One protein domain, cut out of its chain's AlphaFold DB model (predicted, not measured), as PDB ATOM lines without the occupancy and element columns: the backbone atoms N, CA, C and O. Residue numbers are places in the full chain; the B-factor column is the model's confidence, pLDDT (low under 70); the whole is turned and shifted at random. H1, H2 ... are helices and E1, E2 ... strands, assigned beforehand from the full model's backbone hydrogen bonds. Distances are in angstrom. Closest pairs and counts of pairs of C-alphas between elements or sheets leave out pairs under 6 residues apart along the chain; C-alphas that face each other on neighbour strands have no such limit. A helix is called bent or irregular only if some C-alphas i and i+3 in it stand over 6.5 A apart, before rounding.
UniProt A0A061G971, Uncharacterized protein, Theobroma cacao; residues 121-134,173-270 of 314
ATOM      1  N   LYS A 121     292.078 284.136 278.167       41.53
ATOM      2  CA  LYS A 121     290.961 284.590 277.328       41.53
ATOM      3  C   LYS A 121     290.303 285.786 278.024       41.53
ATOM      4  O   LYS A 121     289.718 285.606 279.088       41.53
ATOM      5  N   CYS A 122     290.359 286.976 277.433       40.41
ATOM      6  CA  CYS A 122     289.495 288.094 277.818       40.41
ATOM      7  C   CYS A 122     288.026 287.778 277.483       40.41
ATOM      8  O   CYS A 122     287.710 286.905 276.663       40.41
ATOM      9  N   LEU A 123     287.144 288.402 278.262       50.16
ATOM     10  CA  LEU A 123     286.024 287.737 278.935       50.16
ATOM     11  C   LEU A 123     284.651 288.356 278.631       50.16
ATOM     12  O   LEU A 123     283.709 288.134 279.396       50.16
ATOM     13  N   HIS A 124     284.504 289.098 277.534       48.25
ATOM     14  CA  HIS A 124     283.331 289.945 277.339       48.25
ATOM     15  C   HIS A 124     282.676 289.724 275.969       48.25
ATOM     16  O   HIS A 124     283.318 289.428 274.967       48.25
ATOM     17  N   ARG A 125     281.340 289.745 275.957       60.62
ATOM     18  CA  ARG A 125     280.508 289.562 274.761       60.62
ATOM     19  C   ARG A 125     279.348 290.544 274.832       60.62
ATOM     20  O   ARG A 125     278.695 290.684 275.867       60.62
ATOM     21  N   LEU A 126     279.062 291.187 273.707       62.38
ATOM     22  CA  LEU A 126     277.976 292.150 273.586       62.38
ATOM     23  C   LEU A 126     276.860 291.579 272.721       62.38
ATOM     24  O   LEU A 126     277.088 290.919 271.701       62.38
ATOM     25  N   SER A 127     275.634 291.801 273.173       70.75
ATOM     26  CA  SER A 127     274.427 291.345 272.512       70.75
ATOM     27  C   SER A 127     273.507 292.527 272.276       70.75
ATOM     28  O   SER A 127     273.187 293.260 273.205       70.75
ATOM     29  N   LEU A 128     273.083 292.705 271.034       76.56
ATOM     30  CA  LEU A 128     272.068 293.674 270.656       76.56
ATOM     31  C   LEU A 128     270.749 292.925 270.464       76.56
ATOM     32  O   LEU A 128     270.683 291.986 269.666       76.56
ATOM     33  N   SER A 129     269.718 293.323 271.201       72.69
ATOM     34  CA  SER A 129     268.352 292.818 271.055       72.69
ATOM     35  C   SER A 129     267.424 293.930 270.592       72.69
ATOM     36  O   SER A 129     267.468 295.041 271.124       72.69
ATOM     37  N   ILE A 130     266.585 293.608 269.615       63.47
ATOM     38  CA  ILE A 130     265.649 294.528 268.976       63.47
ATOM     39  C   ILE A 130     264.243 293.940 269.171       63.47
ATOM     40  O   ILE A 130     263.922 292.973 268.475       63.47
ATOM     41  N   PRO A 131     263.438 294.433 270.132       59.19
ATOM     42  CA  PRO A 131     262.042 294.030 270.248       59.19
ATOM     43  C   PRO A 131     261.214 294.644 269.112       59.19
ATOM     44  O   PRO A 131     261.441 295.786 268.708       59.19
ATOM     45  N   TYR A 132     260.251 293.887 268.587       48.59
ATOM     46  CA  TYR A 132     259.259 294.410 267.650       48.59
ATOM     47  C   TYR A 132     257.997 294.785 268.429       48.59
ATOM     48  O   TYR A 132     257.325 293.915 268.978       48.59
ATOM     49  N   LEU A 133     257.675 296.077 268.475       47.12
ATOM     50  CA  LEU A 133     256.435 296.602 269.047       47.12
ATOM     51  C   LEU A 133     255.683 297.396 267.966       47.12
ATOM     52  O   LEU A 133     256.311 298.198 267.270       47.12
ATOM     53  N   PRO A 134     254.358 297.211 267.805       41.44
ATOM     54  CA  PRO A 134     253.533 298.160 267.060       41.44
ATOM     55  C   PRO A 134     253.470 299.508 267.814       41.44
ATOM     56  O   PRO A 134     253.629 299.529 269.038       41.44
ATOM     57  N   LYS A 173     264.715 283.564 276.081       86.25
ATOM     58  CA  LYS A 173     264.188 283.275 274.748       86.25
ATOM     59  C   LYS A 173     263.859 284.618 274.087       86.25
ATOM     60  O   LYS A 173     263.319 285.502 274.736       86.25
ATOM     61  N   LEU A 174     264.220 284.765 272.815       87.31
ATOM     62  CA  LEU A 174     263.830 285.942 272.040       87.31
ATOM     63  C   LEU A 174     262.311 285.992 271.917       87.31
ATOM     64  O   LEU A 174     261.693 284.962 271.637       87.31
ATOM     65  N   GLU A 175     261.749 287.180 272.113       88.56
ATOM     66  CA  GLU A 175     260.353 287.458 271.793       88.56
ATOM     67  C   GLU A 175     260.104 287.244 270.296       88.56
ATOM     68  O   GLU A 175     261.022 287.335 269.471       88.56
ATOM     69  N   SER A 176     258.863 286.910 269.948       91.06
ATOM     70  CA  SER A 176     258.485 286.714 268.550       91.06
ATOM     71  C   SER A 176     258.713 288.004 267.758       91.06
ATOM     72  O   SER A 176     258.464 289.100 268.261       91.06
ATOM     73  N   GLY A 177     259.274 287.886 266.554       89.62
ATOM     74  CA  GLY A 177     259.667 289.041 265.738       89.62
ATOM     75  C   GLY A 177     260.943 289.777 266.177       89.62
ATOM     76  O   GLY A 177     261.364 290.706 265.487       89.62
ATOM     77  N   ALA A 178     261.607 289.375 267.269       89.19
ATOM     78  CA  ALA A 178     262.840 290.021 267.712       89.19
ATOM     79  C   ALA A 178     264.088 289.513 266.966       89.19
ATOM     80  O   ALA A 178     264.279 288.314 266.735       89.19
ATOM     81  N   LEU A 179     265.001 290.438 266.661       90.25
ATOM     82  CA  LEU A 179     266.331 290.128 266.132       90.25
ATOM     83  C   LEU A 179     267.380 290.209 267.240       90.25
ATOM     84  O   LEU A 179     267.372 291.122 268.071       90.25
ATOM     85  N   LYS A 180     268.320 289.259 267.227       93.06
ATOM     86  CA  LYS A 180     269.461 289.231 268.144       93.06
ATOM     87  C   LYS A 180     270.763 289.174 267.391       93.06
ATOM     88  O   LYS A 180     271.042 288.203 266.687       93.06
ATOM     89  N   PHE A 181     271.598 290.167 267.621       92.44
ATOM     90  CA  PHE A 181     272.922 290.223 267.044       92.44
ATOM     91  C   PHE A 181     273.968 290.051 268.140       92.44
ATOM     92  O   PHE A 181     274.066 290.855 269.065       92.44
ATOM     93  N   ASN A 182     274.718 288.956 268.067       92.88
ATOM     94  CA  ASN A 182     275.785 288.652 269.015       92.88
ATOM     95  C   ASN A 182     277.126 288.889 268.339       92.88
ATOM     96  O   ASN A 182     277.367 288.320 267.277       92.88
ATOM     97  N   THR A 183     278.005 289.651 268.977       92.69
ATOM     98  CA  THR A 183     279.363 289.902 268.483       92.69
ATOM     99  C   THR A 183     280.376 289.424 269.514       92.69
ATOM    100  O   THR A 183     280.102 289.433 270.714       92.69
ATOM    101  N   ASP A 184     281.509 288.914 269.049       91.31
ATOM    102  CA  ASP A 184     282.566 288.368 269.891       91.31
ATOM    103  C   ASP A 184     283.927 288.691 269.278       91.31
ATOM    104  O   ASP A 184     284.161 288.441 268.089       91.31
ATOM    105  N   GLY A 185     284.815 289.235 270.104       91.12
ATOM    106  CA  GLY A 185     286.219 289.397 269.769       91.12
ATOM    107  C   GLY A 185     286.957 288.077 269.977       91.12
ATOM    108  O   GLY A 185     286.974 287.505 271.068       91.12
ATOM    109  N   ALA A 186     287.586 287.570 268.927       88.81
ATOM    110  CA  ALA A 186     288.546 286.486 269.014       88.81
ATOM    111  C   ALA A 186     289.958 287.075 268.991       88.81
ATOM    112  O   ALA A 186     290.321 287.821 268.085       88.81
ATOM    113  N   PHE A 187     290.769 286.710 269.978       86.75
ATOM    114  CA  PHE A 187     292.197 286.981 269.954       86.75
ATOM    115  C   PHE A 187     292.955 285.701 270.271       86.75
ATOM    116  O   PHE A 187     292.528 284.890 271.099       86.75
ATOM    117  N   THR A 188     294.079 285.522 269.591       81.06
ATOM    118  CA  THR A 188     295.035 284.463 269.889       81.06
ATOM    119  C   THR A 188     296.201 285.073 270.661       81.06
ATOM    120  O   THR A 188     296.671 286.160 270.340       81.06
ATOM    121  N   SER A 189     296.678 284.392 271.705       77.25
ATOM    122  CA  SER A 189     297.770 284.886 272.561       77.25
ATOM    123  C   SER A 189     299.115 285.023 271.834       77.25
ATOM    124  O   SER A 189     300.049 285.582 272.392       77.25
ATOM    125  N   ASN A 190     299.214 284.552 270.587       75.19
ATOM    126  CA  ASN A 190     300.440 284.574 269.790       75.19
ATOM    127  C   ASN A 190     300.581 285.819 268.897       75.19
ATOM    128  O   ASN A 190     301.287 285.747 267.895       75.19
ATOM    129  N   LEU A 191     299.924 286.940 269.240       62.56
ATOM    130  CA  LEU A 191     300.035 288.264 268.586       62.56
ATOM    131  C   LEU A 191     299.769 288.303 267.069       62.56
ATOM    132  O   LEU A 191     299.915 289.352 266.450       62.56
ATOM    133  N   ARG A 192     299.418 287.173 266.451       70.19
ATOM    134  CA  ARG A 192     299.431 287.039 264.993       70.19
ATOM    135  C   ARG A 192     298.074 287.241 264.360       70.19
ATOM    136  O   ARG A 192     298.026 287.704 263.229       70.19
ATOM    137  N   GLU A 193     296.988 286.913 265.057       82.81
ATOM    138  CA  GLU A 193     295.660 286.978 264.455       82.81
ATOM    139  C   GLU A 193     294.603 287.384 265.477       82.81
ATOM    140  O   GLU A 193     294.359 286.701 266.484       82.81
ATOM    141  N   PHE A 194     293.960 288.505 265.172       90.88
ATOM    142  CA  PHE A 194     292.753 288.976 265.821       90.88
ATOM    143  C   PHE A 194     291.596 288.814 264.844       90.88
ATOM    144  O   PHE A 194     291.763 288.873 263.625       90.88
ATOM    145  N   GLY A 195     290.402 288.596 265.366       93.12
ATOM    146  CA  GLY A 195     289.215 288.434 264.551       93.12
ATOM    147  C   GLY A 195     287.999 288.974 265.267       93.12
ATOM    148  O   GLY A 195     287.833 288.787 266.467       93.12
ATOM    149  N   ILE A 196     287.121 289.625 264.525       93.00
ATOM    150  CA  ILE A 196     285.767 289.895 264.981       93.00
ATOM    151  C   ILE A 196     284.875 288.849 264.352       93.00
ATOM    152  O   ILE A 196     284.862 288.711 263.131       93.00
ATOM    153  N   ASN A 197     284.072 288.195 265.179       92.75
ATOM    154  CA  ASN A 197     282.988 287.353 264.717       92.75
ATOM    155  C   ASN A 197     281.652 287.891 265.207       92.75
ATOM    156  O   ASN A 197     281.543 288.479 266.282       92.75
ATOM    157  N   GLY A 198     280.592 287.593 264.474       93.00
ATOM    158  CA  GLY A 198     279.268 287.694 265.049       93.00
ATOM    159  C   GLY A 198     278.188 287.012 264.240       93.00
ATOM    160  O   GLY A 198     278.403 286.484 263.150       93.00
ATOM    161  N   ILE A 199     277.024 286.931 264.870       92.75
ATOM    162  CA  ILE A 199     275.932 286.054 264.483       92.75
ATOM    163  C   ILE A 199     274.635 286.835 264.620       92.75
ATOM    164  O   ILE A 199     274.294 287.271 265.724       92.75
ATOM    165  N   LEU A 200     273.895 286.956 263.519       92.38
ATOM    166  CA  LEU A 200     272.535 287.477 263.524       92.38
ATOM    167  C   LEU A 200     271.553 286.313 263.612       92.38
ATOM    168  O   LEU A 200     271.535 285.430 262.751       92.38
ATOM    169  N   LYS A 201     270.725 286.319 264.650       93.75
ATOM    170  CA  LYS A 201     269.675 285.332 264.870       93.75
ATOM    171  C   LYS A 201     268.307 285.989 264.814       93.75
ATOM    172  O   LYS A 201     268.121 287.088 265.331       93.75
ATOM    173  N   TYR A 202     267.376 285.265 264.218       91.81
ATOM    174  CA  TYR A 202     265.950 285.510 264.308       91.81
ATOM    175  C   TYR A 202     265.341 284.615 265.394       91.81
ATOM    176  O   TYR A 202     266.030 283.800 266.026       91.81
ATOM    177  N   GLU A 203     264.044 284.794 265.613       89.19
ATOM    178  CA  GLU A 203     263.180 283.968 266.445       89.19
ATOM    179  C   GLU A 203     263.536 282.466 266.394       89.19
ATOM    180  O   GLU A 203     264.021 281.933 265.392       89.19
ATOM    181  N   ASN A 204     263.339 281.764 267.513       87.00
ATOM    182  CA  ASN A 204     263.631 280.328 267.649       87.00
ATOM    183  C   ASN A 204     265.093 279.930 267.374       87.00
ATOM    184  O   ASN A 204     265.385 278.780 267.060       87.00
ATOM    185  N   ARG A 205     266.037 280.863 267.569       85.44
ATOM    186  CA  ARG A 205     267.487 280.647 267.385       85.44
ATOM    187  C   ARG A 205     267.875 280.352 265.929       85.44
ATOM    188  O   ARG A 205     269.005 279.906 265.703       85.44
ATOM    189  N   VAL A 206     266.993 280.633 264.965       90.06
ATOM    190  CA  VAL A 206     267.298 280.518 263.536       90.06
ATOM    191  C   VAL A 206     268.405 281.510 263.214       90.06
ATOM    192  O   VAL A 206     268.290 282.701 263.494       90.06
ATOM    193  N   THR A 207     269.519 281.021 262.677       91.75
ATOM    194  CA  THR A 207     270.634 281.901 262.330       91.75
ATOM    195  C   THR A 207     270.448 282.408 260.912       91.75
ATOM    196  O   THR A 207     270.395 281.609 259.984       91.75
ATOM    197  N   LEU A 208     270.333 283.726 260.759       90.00
ATOM    198  CA  LEU A 208     270.144 284.364 259.458       90.00
ATOM    199  C   LEU A 208     271.476 284.538 258.732       90.00
ATOM    200  O   LEU A 208     271.566 284.300 257.532       90.00
ATOM    201  N   THR A 209     272.509 284.979 259.455       92.06
ATOM    202  CA  THR A 209     273.837 285.204 258.881       92.06
ATOM    203  C   THR A 209     274.934 285.181 259.946       92.06
ATOM    204  O   THR A 209     274.678 285.375 261.140       92.06
ATOM    205  N   PHE A 210     276.163 284.953 259.491       92.44
ATOM    206  CA  PHE A 210     277.391 285.005 260.272       92.44
ATOM    207  C   PHE A 210     278.358 285.971 259.591       92.44
ATOM    208  O   PHE A 210     278.375 286.076 258.365       92.44
ATOM    209  N   PHE A 211     279.196 286.639 260.373       89.25
ATOM    210  CA  PHE A 211     280.299 287.425 259.840       89.25
ATOM    211  C   PHE A 211     281.585 287.140 260.604       89.25
ATOM    212  O   PHE A 211     281.551 286.844 261.799       89.25
ATOM    213  N   SER A 212     282.698 287.230 259.883       91.62
ATOM    214  CA  SER A 212     284.056 287.093 260.399       91.62
ATOM    215  C   SER A 212     284.943 288.095 259.669       91.62
ATOM    216  O   SER A 212     284.912 288.156 258.439       91.62
ATOM    217  N   LYS A 213     285.724 288.884 260.407       90.69
ATOM    218  CA  LYS A 213     286.703 289.838 259.868       90.69
ATOM    219  C   LYS A 213     288.003 289.678 260.642       90.69
ATOM    220  O   LYS A 213     288.005 289.875 261.853       90.69
ATOM    221  N   SER A 214     289.092 289.329 259.962       90.31
ATOM    222  CA  SER A 214     290.421 289.358 260.570       90.31
ATOM    223  C   SER A 214     290.875 290.805 260.782       90.31
ATOM    224  O   SER A 214     290.612 291.688 259.964       90.31
ATOM    225  N   ILE A 215     291.544 291.045 261.903       89.88
ATOM    226  CA  ILE A 215     292.220 292.293 262.250       89.88
ATOM    227  C   ILE A 215     293.701 291.952 262.414       89.88
ATOM    228  O   ILE A 215     294.051 290.962 263.055       89.88
ATOM    229  N   SER A 216     294.564 292.762 261.810       84.31
ATOM    230  CA  SER A 216     296.006 292.514 261.764       84.31
ATOM    231  C   SER A 216     296.669 292.589 263.140       84.31
ATOM    232  O   SER A 216     297.367 291.661 263.528       84.31
ATOM    233  N   HIS A 217     296.465 293.679 263.885       86.38
ATOM    234  CA  HIS A 217     297.098 293.879 265.188       86.38
ATOM    235  C   HIS A 217     296.251 294.807 266.059       86.38
ATOM    236  O   HIS A 217     295.943 295.924 265.650       86.38
ATOM    237  N   SER A 218     295.841 294.344 267.238       86.62
ATOM    238  CA  SER A 218     295.015 295.110 268.175       86.62
ATOM    239  C   SER A 218     295.041 294.436 269.546       86.62
ATOM    240  O   SER A 218     295.158 293.222 269.610       86.62
ATOM    241  N   ASP A 219     294.887 295.161 270.651       88.88
ATOM    242  CA  ASP A 219     294.637 294.507 271.942       88.88
ATOM    243  C   ASP A 219     293.195 293.961 272.025       88.88
ATOM    244  O   ASP A 219     292.341 294.280 271.189       88.88
ATOM    245  N   SER A 220     292.916 293.113 273.019       85.88
ATOM    246  CA  SER A 220     291.609 292.463 273.177       85.88
ATOM    247  C   SER A 220     290.461 293.452 273.414       85.88
ATOM    248  O   SER A 220     289.382 293.255 272.855       85.88
ATOM    249  N   ASN A 221     290.691 294.534 274.163       86.75
ATOM    250  CA  ASN A 221     289.680 295.562 274.423       86.75
ATOM    251  C   ASN A 221     289.340 296.326 273.136       86.75
ATOM    252  O   ASN A 221     288.177 296.593 272.836       86.75
ATOM    253  N   MET A 222     290.358 296.633 272.338       85.38
ATOM    254  CA  MET A 222     290.219 297.283 271.050       85.38
ATOM    255  C   MET A 222     289.538 296.362 270.031       85.38
ATOM    256  O   MET A 222     288.709 296.843 269.267       85.38
ATOM    257  N   VAL A 223     289.771 295.044 270.047       88.00
ATOM    258  CA  VAL A 223     289.026 294.100 269.187       88.00
ATOM    259  C   VAL A 223     287.534 294.094 269.528       88.00
ATOM    260  O   VAL A 223     286.703 294.103 268.621       88.00
ATOM    261  N   GLU A 224     287.174 294.118 270.812       84.75
ATOM    262  CA  GLU A 224     285.772 294.203 271.240       84.75
ATOM    263  C   GLU A 224     285.132 295.548 270.855       84.75
ATOM    264  O   GLU A 224     284.010 295.586 270.340       84.75
ATOM    265  N   LEU A 225     285.859 296.658 271.016       85.44
ATOM    266  CA  LEU A 225     285.394 297.980 270.597       85.44
ATOM    267  C   LEU A 225     285.266 298.087 269.070       85.44
ATOM    268  O   LEU A 225     284.306 298.669 268.562       85.44
ATOM    269  N   LEU A 226     286.200 297.500 268.320       86.12
ATOM    270  CA  LEU A 226     286.141 297.421 266.864       86.12
ATOM    271  C   LEU A 226     284.961 296.557 266.415       86.12
ATOM    272  O   LEU A 226     284.292 296.926 265.457       86.12
ATOM    273  N   ALA A 227     284.633 295.476 267.128       86.75
ATOM    274  CA  ALA A 227     283.439 294.678 266.851       86.75
ATOM    275  C   ALA A 227     282.154 295.512 266.931       86.75
ATOM    276  O   ALA A 227     281.302 295.438 266.042       86.75
ATOM    277  N   LEU A 228     282.032 296.361 267.951       85.38
ATOM    278  CA  LEU A 228     280.934 297.320 268.056       85.38
ATOM    279  C   LEU A 228     280.975 298.372 266.943       85.38
ATOM    280  O   LEU A 228     279.977 298.614 266.268       85.38
ATOM    281  N   LYS A 229     282.132 298.996 266.722       86.38
ATOM    282  CA  LYS A 229     282.273 300.090 265.755       86.38
ATOM    283  C   LYS A 229     281.968 299.640 264.327       86.38
ATOM    284  O   LYS A 229     281.290 300.351 263.590       86.38
ATOM    285  N   GLU A 230     282.450 298.466 263.937       83.88
ATOM    286  CA  GLU A 230     282.212 297.869 262.618       83.88
ATOM    287  C   GLU A 230     280.734 297.549 262.396       83.88
ATOM    288  O   GLU A 230     280.221 297.679 261.289       83.88
ATOM    289  N   THR A 231     280.025 297.164 263.452       78.56
ATOM    290  CA  THR A 231     278.618 296.769 263.341       78.56
ATOM    291  C   THR A 231     277.676 297.966 263.316       78.56
ATOM    292  O   THR A 231     276.583 297.869 262.759       78.56
ATOM    293  N   LEU A 232     278.134 299.113 263.823       80.38
ATOM    294  CA  LEU A 232     277.416 300.383 263.777       80.38
ATOM    295  C   LEU A 232     277.762 301.243 262.549       80.38
ATOM    296  O   LEU A 232     276.946 302.078 262.163       80.38
ATOM    297  N   ASN A 233     278.929 301.060 261.916       82.19
ATOM    298  CA  ASN A 233     279.361 301.900 260.795       82.19
ATOM    299  C   ASN A 233     279.410 301.153 259.439       82.19
ATOM    300  O   ASN A 233     280.384 300.442 259.164       82.19
ATOM    301  N   PRO A 234     278.445 301.390 258.523       74.62
ATOM    302  CA  PRO A 234     278.418 300.770 257.198       74.62
ATOM    303  C   PRO A 234     279.608 301.126 256.297       74.62
ATOM    304  O   PRO A 234     279.831 300.430 255.311       74.62
ATOM    305  N   THR A 235     280.386 302.179 256.562       81.44
ATOM    306  CA  THR A 235     281.529 302.522 255.693       81.44
ATOM    307  C   THR A 235     282.733 301.610 255.922       81.44
ATOM    308  O   THR A 235     283.505 301.382 254.990       81.44
ATOM    309  N   ASN A 236     282.878 301.053 257.126       76.12
ATOM    310  CA  ASN A 236     284.078 300.310 257.538       76.12
ATOM    311  C   ASN A 236     283.973 298.804 257.298       76.12
ATOM    312  O   ASN A 236     284.981 298.091 257.249       76.12
ATOM    313  N   VAL A 237     282.754 298.329 257.063       71.31
ATOM    314  CA  VAL A 237     282.505 296.931 256.749       71.31
ATOM    315  C   VAL A 237     282.835 296.593 255.299       71.31
ATOM    316  O   VAL A 237     282.672 297.438 254.407       71.31
ATOM    317  N   PRO A 238     283.291 295.346 255.046       72.00
ATOM    318  CA  PRO A 238     283.565 294.862 253.700       72.00
ATOM    319  C   PRO A 238     282.400 295.176 252.762       72.00
ATOM    320  O   PRO A 238     281.241 294.996 253.137       72.00
ATOM    321  N   TRP A 239     282.689 295.616 251.533       70.38
ATOM    322  CA  TRP A 239     281.671 296.066 250.569       70.38
ATOM    323  C   TRP A 239     280.522 295.059 250.374       70.38
ATOM    324  O   TRP A 239     279.373 295.460 250.209       70.38
ATOM    325  N   ARG A 240     280.812 293.757 250.507       57.56
ATOM    326  CA  ARG A 240     279.840 292.650 250.449       57.56
ATOM    327  C   ARG A 240     278.805 292.671 251.586       57.56
ATOM    328  O   ARG A 240     277.671 292.257 251.386       57.56
ATOM    329  N   MET A 241     279.169 293.177 252.764       65.88
ATOM    330  CA  MET A 241     278.276 293.338 253.919       65.88
ATOM    331  C   MET A 241     277.634 294.721 254.001       65.88
ATOM    332  O   MET A 241     276.662 294.888 254.735       65.88
ATOM    333  N   ARG A 242     278.132 295.708 253.244       79.75
ATOM    334  CA  ARG A 242     277.591 297.074 253.273       79.75
ATOM    335  C   ARG A 242     276.103 297.105 252.970       79.75
ATOM    336  O   ARG A 242     275.381 297.787 253.678       79.75
ATOM    337  N   SER A 243     275.629 296.326 251.995       79.50
ATOM    338  CA  SER A 243     274.192 296.237 251.697       79.50
ATOM    339  C   SER A 243     273.391 295.765 252.916       79.50
ATOM    340  O   SER A 243     272.419 296.410 253.300       79.50
ATOM    341  N   HIS A 244     273.853 294.713 253.601       72.19
ATOM    342  CA  HIS A 244     273.198 294.193 254.801       72.19
ATOM    343  C   HIS A 244     273.275 295.147 255.990       72.19
ATOM    344  O   HIS A 244     272.309 295.251 256.731       72.19
ATOM    345  N   ILE A 245     274.382 295.867 256.176       77.19
ATOM    346  CA  ILE A 245     274.534 296.811 257.290       77.19
ATOM    347  C   ILE A 245     273.793 298.114 257.016       77.19
ATOM    348  O   ILE A 245     273.224 298.677 257.938       77.19
ATOM    349  N   ILE A 246     273.694 298.549 255.759       82.38
ATOM    350  CA  ILE A 246     272.797 299.637 255.354       82.38
ATOM    351  C   ILE A 246     271.336 299.213 255.537       82.38
ATOM    352  O   ILE A 246     270.512 300.007 255.977       82.38
ATOM    353  N   GLN A 247     270.982 297.965 255.219       79.69
ATOM    354  CA  GLN A 247     269.649 297.435 255.511       79.69
ATOM    355  C   GLN A 247     269.404 297.364 257.021       79.69
ATOM    356  O   GLN A 247     268.353 297.801 257.472       79.69
ATOM    357  N   LEU A 248     270.374 296.889 257.806       78.12
ATOM    358  CA  LEU A 248     270.291 296.819 259.261       78.12
ATOM    359  C   LEU A 248     270.212 298.211 259.886       78.12
ATOM    360  O   LEU A 248     269.417 298.400 260.790       78.12
ATOM    361  N   SER A 249     270.962 299.197 259.396       81.62
ATOM    362  CA  SER A 249     270.897 300.576 259.885       81.62
ATOM    363  C   SER A 249     269.565 301.228 259.527       81.62
ATOM    364  O   SER A 249     268.962 301.885 260.370       81.62
ATOM    365  N   LYS A 250     269.037 300.978 258.320       84.94
ATOM    366  CA  LYS A 250     267.673 301.374 257.934       84.94
ATOM    367  C   LYS A 250     266.611 300.688 258.791       84.94
ATOM    368  O   LYS A 250     265.603 301.314 259.096       84.94
ATOM    369  N   LEU A 251     266.810 299.423 259.164       78.69
ATOM    370  CA  LEU A 251     265.928 298.700 260.080       78.69
ATOM    371  C   LEU A 251     266.019 299.290 261.487       78.69
ATOM    372  O   LEU A 251     264.988 299.635 262.044       78.69
ATOM    373  N   LEU A 252     267.222 299.496 262.022       80.44
ATOM    374  CA  LEU A 252     267.464 300.111 263.330       80.44
ATOM    375  C   LEU A 252     266.876 301.520 263.422       80.44
ATOM    376  O   LEU A 252     266.275 301.851 264.431       80.44
ATOM    377  N   ALA A 253     266.968 302.319 262.356       85.94
ATOM    378  CA  ALA A 253     266.339 303.638 262.288       85.94
ATOM    379  C   ALA A 253     264.801 303.577 262.295       85.94
ATOM    380  O   ALA A 253     264.149 304.560 262.645       85.94
ATOM    381  N   LYS A 254     264.218 302.442 261.892       85.31
ATOM    382  CA  LYS A 254     262.775 302.184 261.953       85.31
ATOM    383  C   LYS A 254     262.347 301.522 263.258       85.31
ATOM    384  O   LYS A 254     261.168 301.596 263.588       85.31
ATOM    385  N   VAL A 255     263.257 300.866 263.981       82.38
ATOM    386  CA  VAL A 255     262.903 300.253 265.257       82.38
ATOM    387  C   VAL A 255     262.952 301.309 266.348       82.38
ATOM    388  O   VAL A 255     263.994 301.880 266.653       82.38
ATOM    389  N   GLN A 256     261.797 301.537 266.961       85.56
ATOM    390  CA  GLN A 256     261.625 302.506 268.038       85.56
ATOM    391  C   GLN A 256     262.432 302.146 269.298       85.56
ATOM    392  O   GLN A 256     262.745 303.019 270.101       85.56
ATOM    393  N   CYS A 257     262.779 300.868 269.470       85.06
ATOM    394  CA  CYS A 257     263.491 300.359 270.631       85.06
ATOM    395  C   CYS A 257     264.582 299.353 270.243       85.06
ATOM    396  O   CYS A 257     264.391 298.441 269.444       85.06
ATOM    397  N   TRP A 258     265.754 299.510 270.845       88.12
ATOM    398  CA  TRP A 258     266.831 298.528 270.820       88.12
ATOM    399  C   TRP A 258     267.591 298.606 272.140       88.12
ATOM    400  O   TRP A 258     267.605 299.641 272.804       88.12
ATOM    401  N   GLN A 259     268.209 297.499 272.541       88.69
ATOM    402  CA  GLN A 259     268.965 297.420 273.786       88.69
ATOM    403  C   GLN A 259     270.276 296.672 273.561       88.69
ATOM    404  O   GLN A 259     270.288 295.575 272.997       88.69
ATOM    405  N   ILE A 260     271.377 297.242 274.053       88.06
ATOM    406  CA  ILE A 260     272.645 296.524 274.200       88.06
ATOM    407  C   ILE A 260     272.658 295.882 275.586       88.06
ATOM    408  O   ILE A 260     272.612 296.563 276.608       88.06
ATOM    409  N   LYS A 261     272.728 294.553 275.614       89.69
ATOM    410  CA  LYS A 261     272.936 293.751 276.817       89.69
ATOM    411  C   LYS A 261     274.359 293.198 276.789       89.69
ATOM    412  O   LYS A 261     274.755 292.495 275.855       89.69
ATOM    413  N   HIS A 262     275.129 293.485 277.830       87.00
ATOM    414  CA  HIS A 262     276.413 292.829 278.046       87.00
ATOM    415  C   HIS A 262     276.179 291.422 278.614       87.00
ATOM    416  O   HIS A 262     275.499 291.263 279.627       87.00
ATOM    417  N   ILE A 263     276.717 290.390 277.953       86.50
ATOM    418  CA  ILE A 263     276.520 288.989 278.338       86.50
ATOM    419  C   ILE A 263     277.882 288.351 278.640       86.50
ATOM    420  O   ILE A 263     278.722 288.265 277.744       86.50
ATOM    421  N   PRO A 264     278.108 287.819 279.855       83.56
ATOM    422  CA  PRO A 264     279.334 287.094 280.168       83.56
ATOM    423  C   PRO A 264     279.536 285.899 279.226       83.56
ATOM    424  O   PRO A 264     278.609 285.124 278.974       83.56
ATOM    425  N   ARG A 265     280.768 285.681 278.751       78.31
ATOM    426  CA  ARG A 265     281.090 284.574 277.826       78.31
ATOM    427  C   ARG A 265     280.698 283.199 278.374       78.31
ATOM    428  O   ARG A 265     280.236 282.343 277.620       78.31
ATOM    429  N   THR A 266     280.815 283.015 279.689       77.69
ATOM    430  CA  THR A 266     280.436 281.783 280.400       77.69
ATOM    431  C   THR A 266     278.961 281.436 280.240       77.69
ATOM    432  O   THR A 266     278.625 280.257 280.156       77.69
ATOM    433  N   ALA A 267     278.083 282.434 280.111       70.38
ATOM    434  CA  ALA A 267     276.681 282.183 279.825       70.38
ATOM    435  C   ALA A 267     276.526 281.593 278.415       70.38
ATOM    436  O   ALA A 267     275.719 280.691 278.209       70.38
ATOM    437  N   SER A 268     277.293 282.054 277.421       62.62
ATOM    438  CA  SER A 268     277.094 281.685 276.011       62.62
ATOM    439  C   SER A 268     277.512 280.265 275.632       62.62
ATOM    440  O   SER A 268     277.036 279.744 274.618       62.62
ATOM    441  N   CYS A 269     278.418 279.647 276.385       57.75
ATOM    442  CA  CYS A 269     278.982 278.347 276.021       57.75
ATOM    443  C   CYS A 269     278.013 277.172 276.237       57.75
ATOM    444  O   CYS A 269     278.246 276.100 275.686       57.75
ATOM    445  N   GLY A 270     276.896 277.373 276.946       47.84
ATOM    446  CA  GLY A 270     275.975 276.298 277.338       47.84
ATOM    447  C   GLY A 270     275.180 275.612 276.215       47.84
ATOM    448  O   GLY A 270     274.534 274.607 276.482       47.84
TER     449      GLY A 270
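This is residues 121 to 134 and 173 to 270 of the 314 residues of an uncharacterized protein of Theobroma cacao (UniProt A0A061G971). A twisted sheet of five strands makes a wall, and H1 packs slantwise over one face of it, on E2 and E3. H2 continues from H1 by a short link but stays off the sheet, while the small H3 follows directly from E5 at one edge. The printed part has 112 residues, with five named strands and three named helices in the order E1 E2 E3 E4 H1 H2 E5 H3. The sheet's order is E4 - E3 - E2 - E1 - E5, all antiparallel, and the class is mixed, helices and strands. The whole is compact, with a radius of gyration of the C-alphas of 14.3 A and spans of 48 by 34 by 20 A.

Find C-alpha 124 at (283.331, 289.945, 277.339), where E1 begins; it runs 20.1 A to residue 130. After the cut look for E2, residues 179 to 187, 26.3 A, then E3, residues 194 to 201, 23.4 A, and E4, residues 207 to 215, 24.0 A. H1, residues 220 to 232, begins at C-alpha 220 (291.609, 292.463, 273.177) and runs 18.8 A. H2, residues 239 to 254, is 22.9 A long and only just irregular: C-alphas 240 and 243 are 6.8 A apart. E5, residues 259 to 264, is 16.0 A long, and H3, residues 265 to 270, runs 9.7 A to C-alpha 270 at (275.975, 276.298, 277.338).

Start at E2, E3 and E4, a meander, each strand the antiparallel neighbour of the one before; E2 and E3 form a hairpin, and so do E3 and E4. Look at N 184 and O 197, 2.8 A apart, and at N 213 and O 196, 2.9 A. On the other side of E2, N 181 and O 128 of E1 are within hydrogen-bond range at 2.9 A; next, N 127 of E1 and O 261 of the edge strand E5 are within hydrogen-bond range at 2.9 A. H1 is on the sheet at a height of 7.3 A, over E3 and E2, slantwise at 34 degrees to E3 on the local plane; its closest C-alphas to E2 are Glu 224 and Gly 185, 5.0 A. This makes two layers, a helix on one face of a sheet. H1, with residues 231 to 232 alone, only just touches H2, with 3 pairs of C-alphas within 8 A; Thr 231 and Ile 245 have the closest C-alphas, 7.3 A. H3 only grazes the sheet, with residues 265 to 268. In H1 every O i to N i+4 pair is within hydrogen-bond range, in H2 10 of 12, in H3 1 of 2.

The C-alphas of Pro 134 and Asn 190 are the two farthest apart, 48.9 A. Residues 135 to 172 are not printed, and C-alphas 134 and 173 stand 19.9 A apart across the cut. Of the links that are printed whole, none is long. The mean pLDDT of the printed part is 80.3; look for values under 70 at residues 121 to 126, 130 to 134, 191, 240 to 241 and 268 to 270.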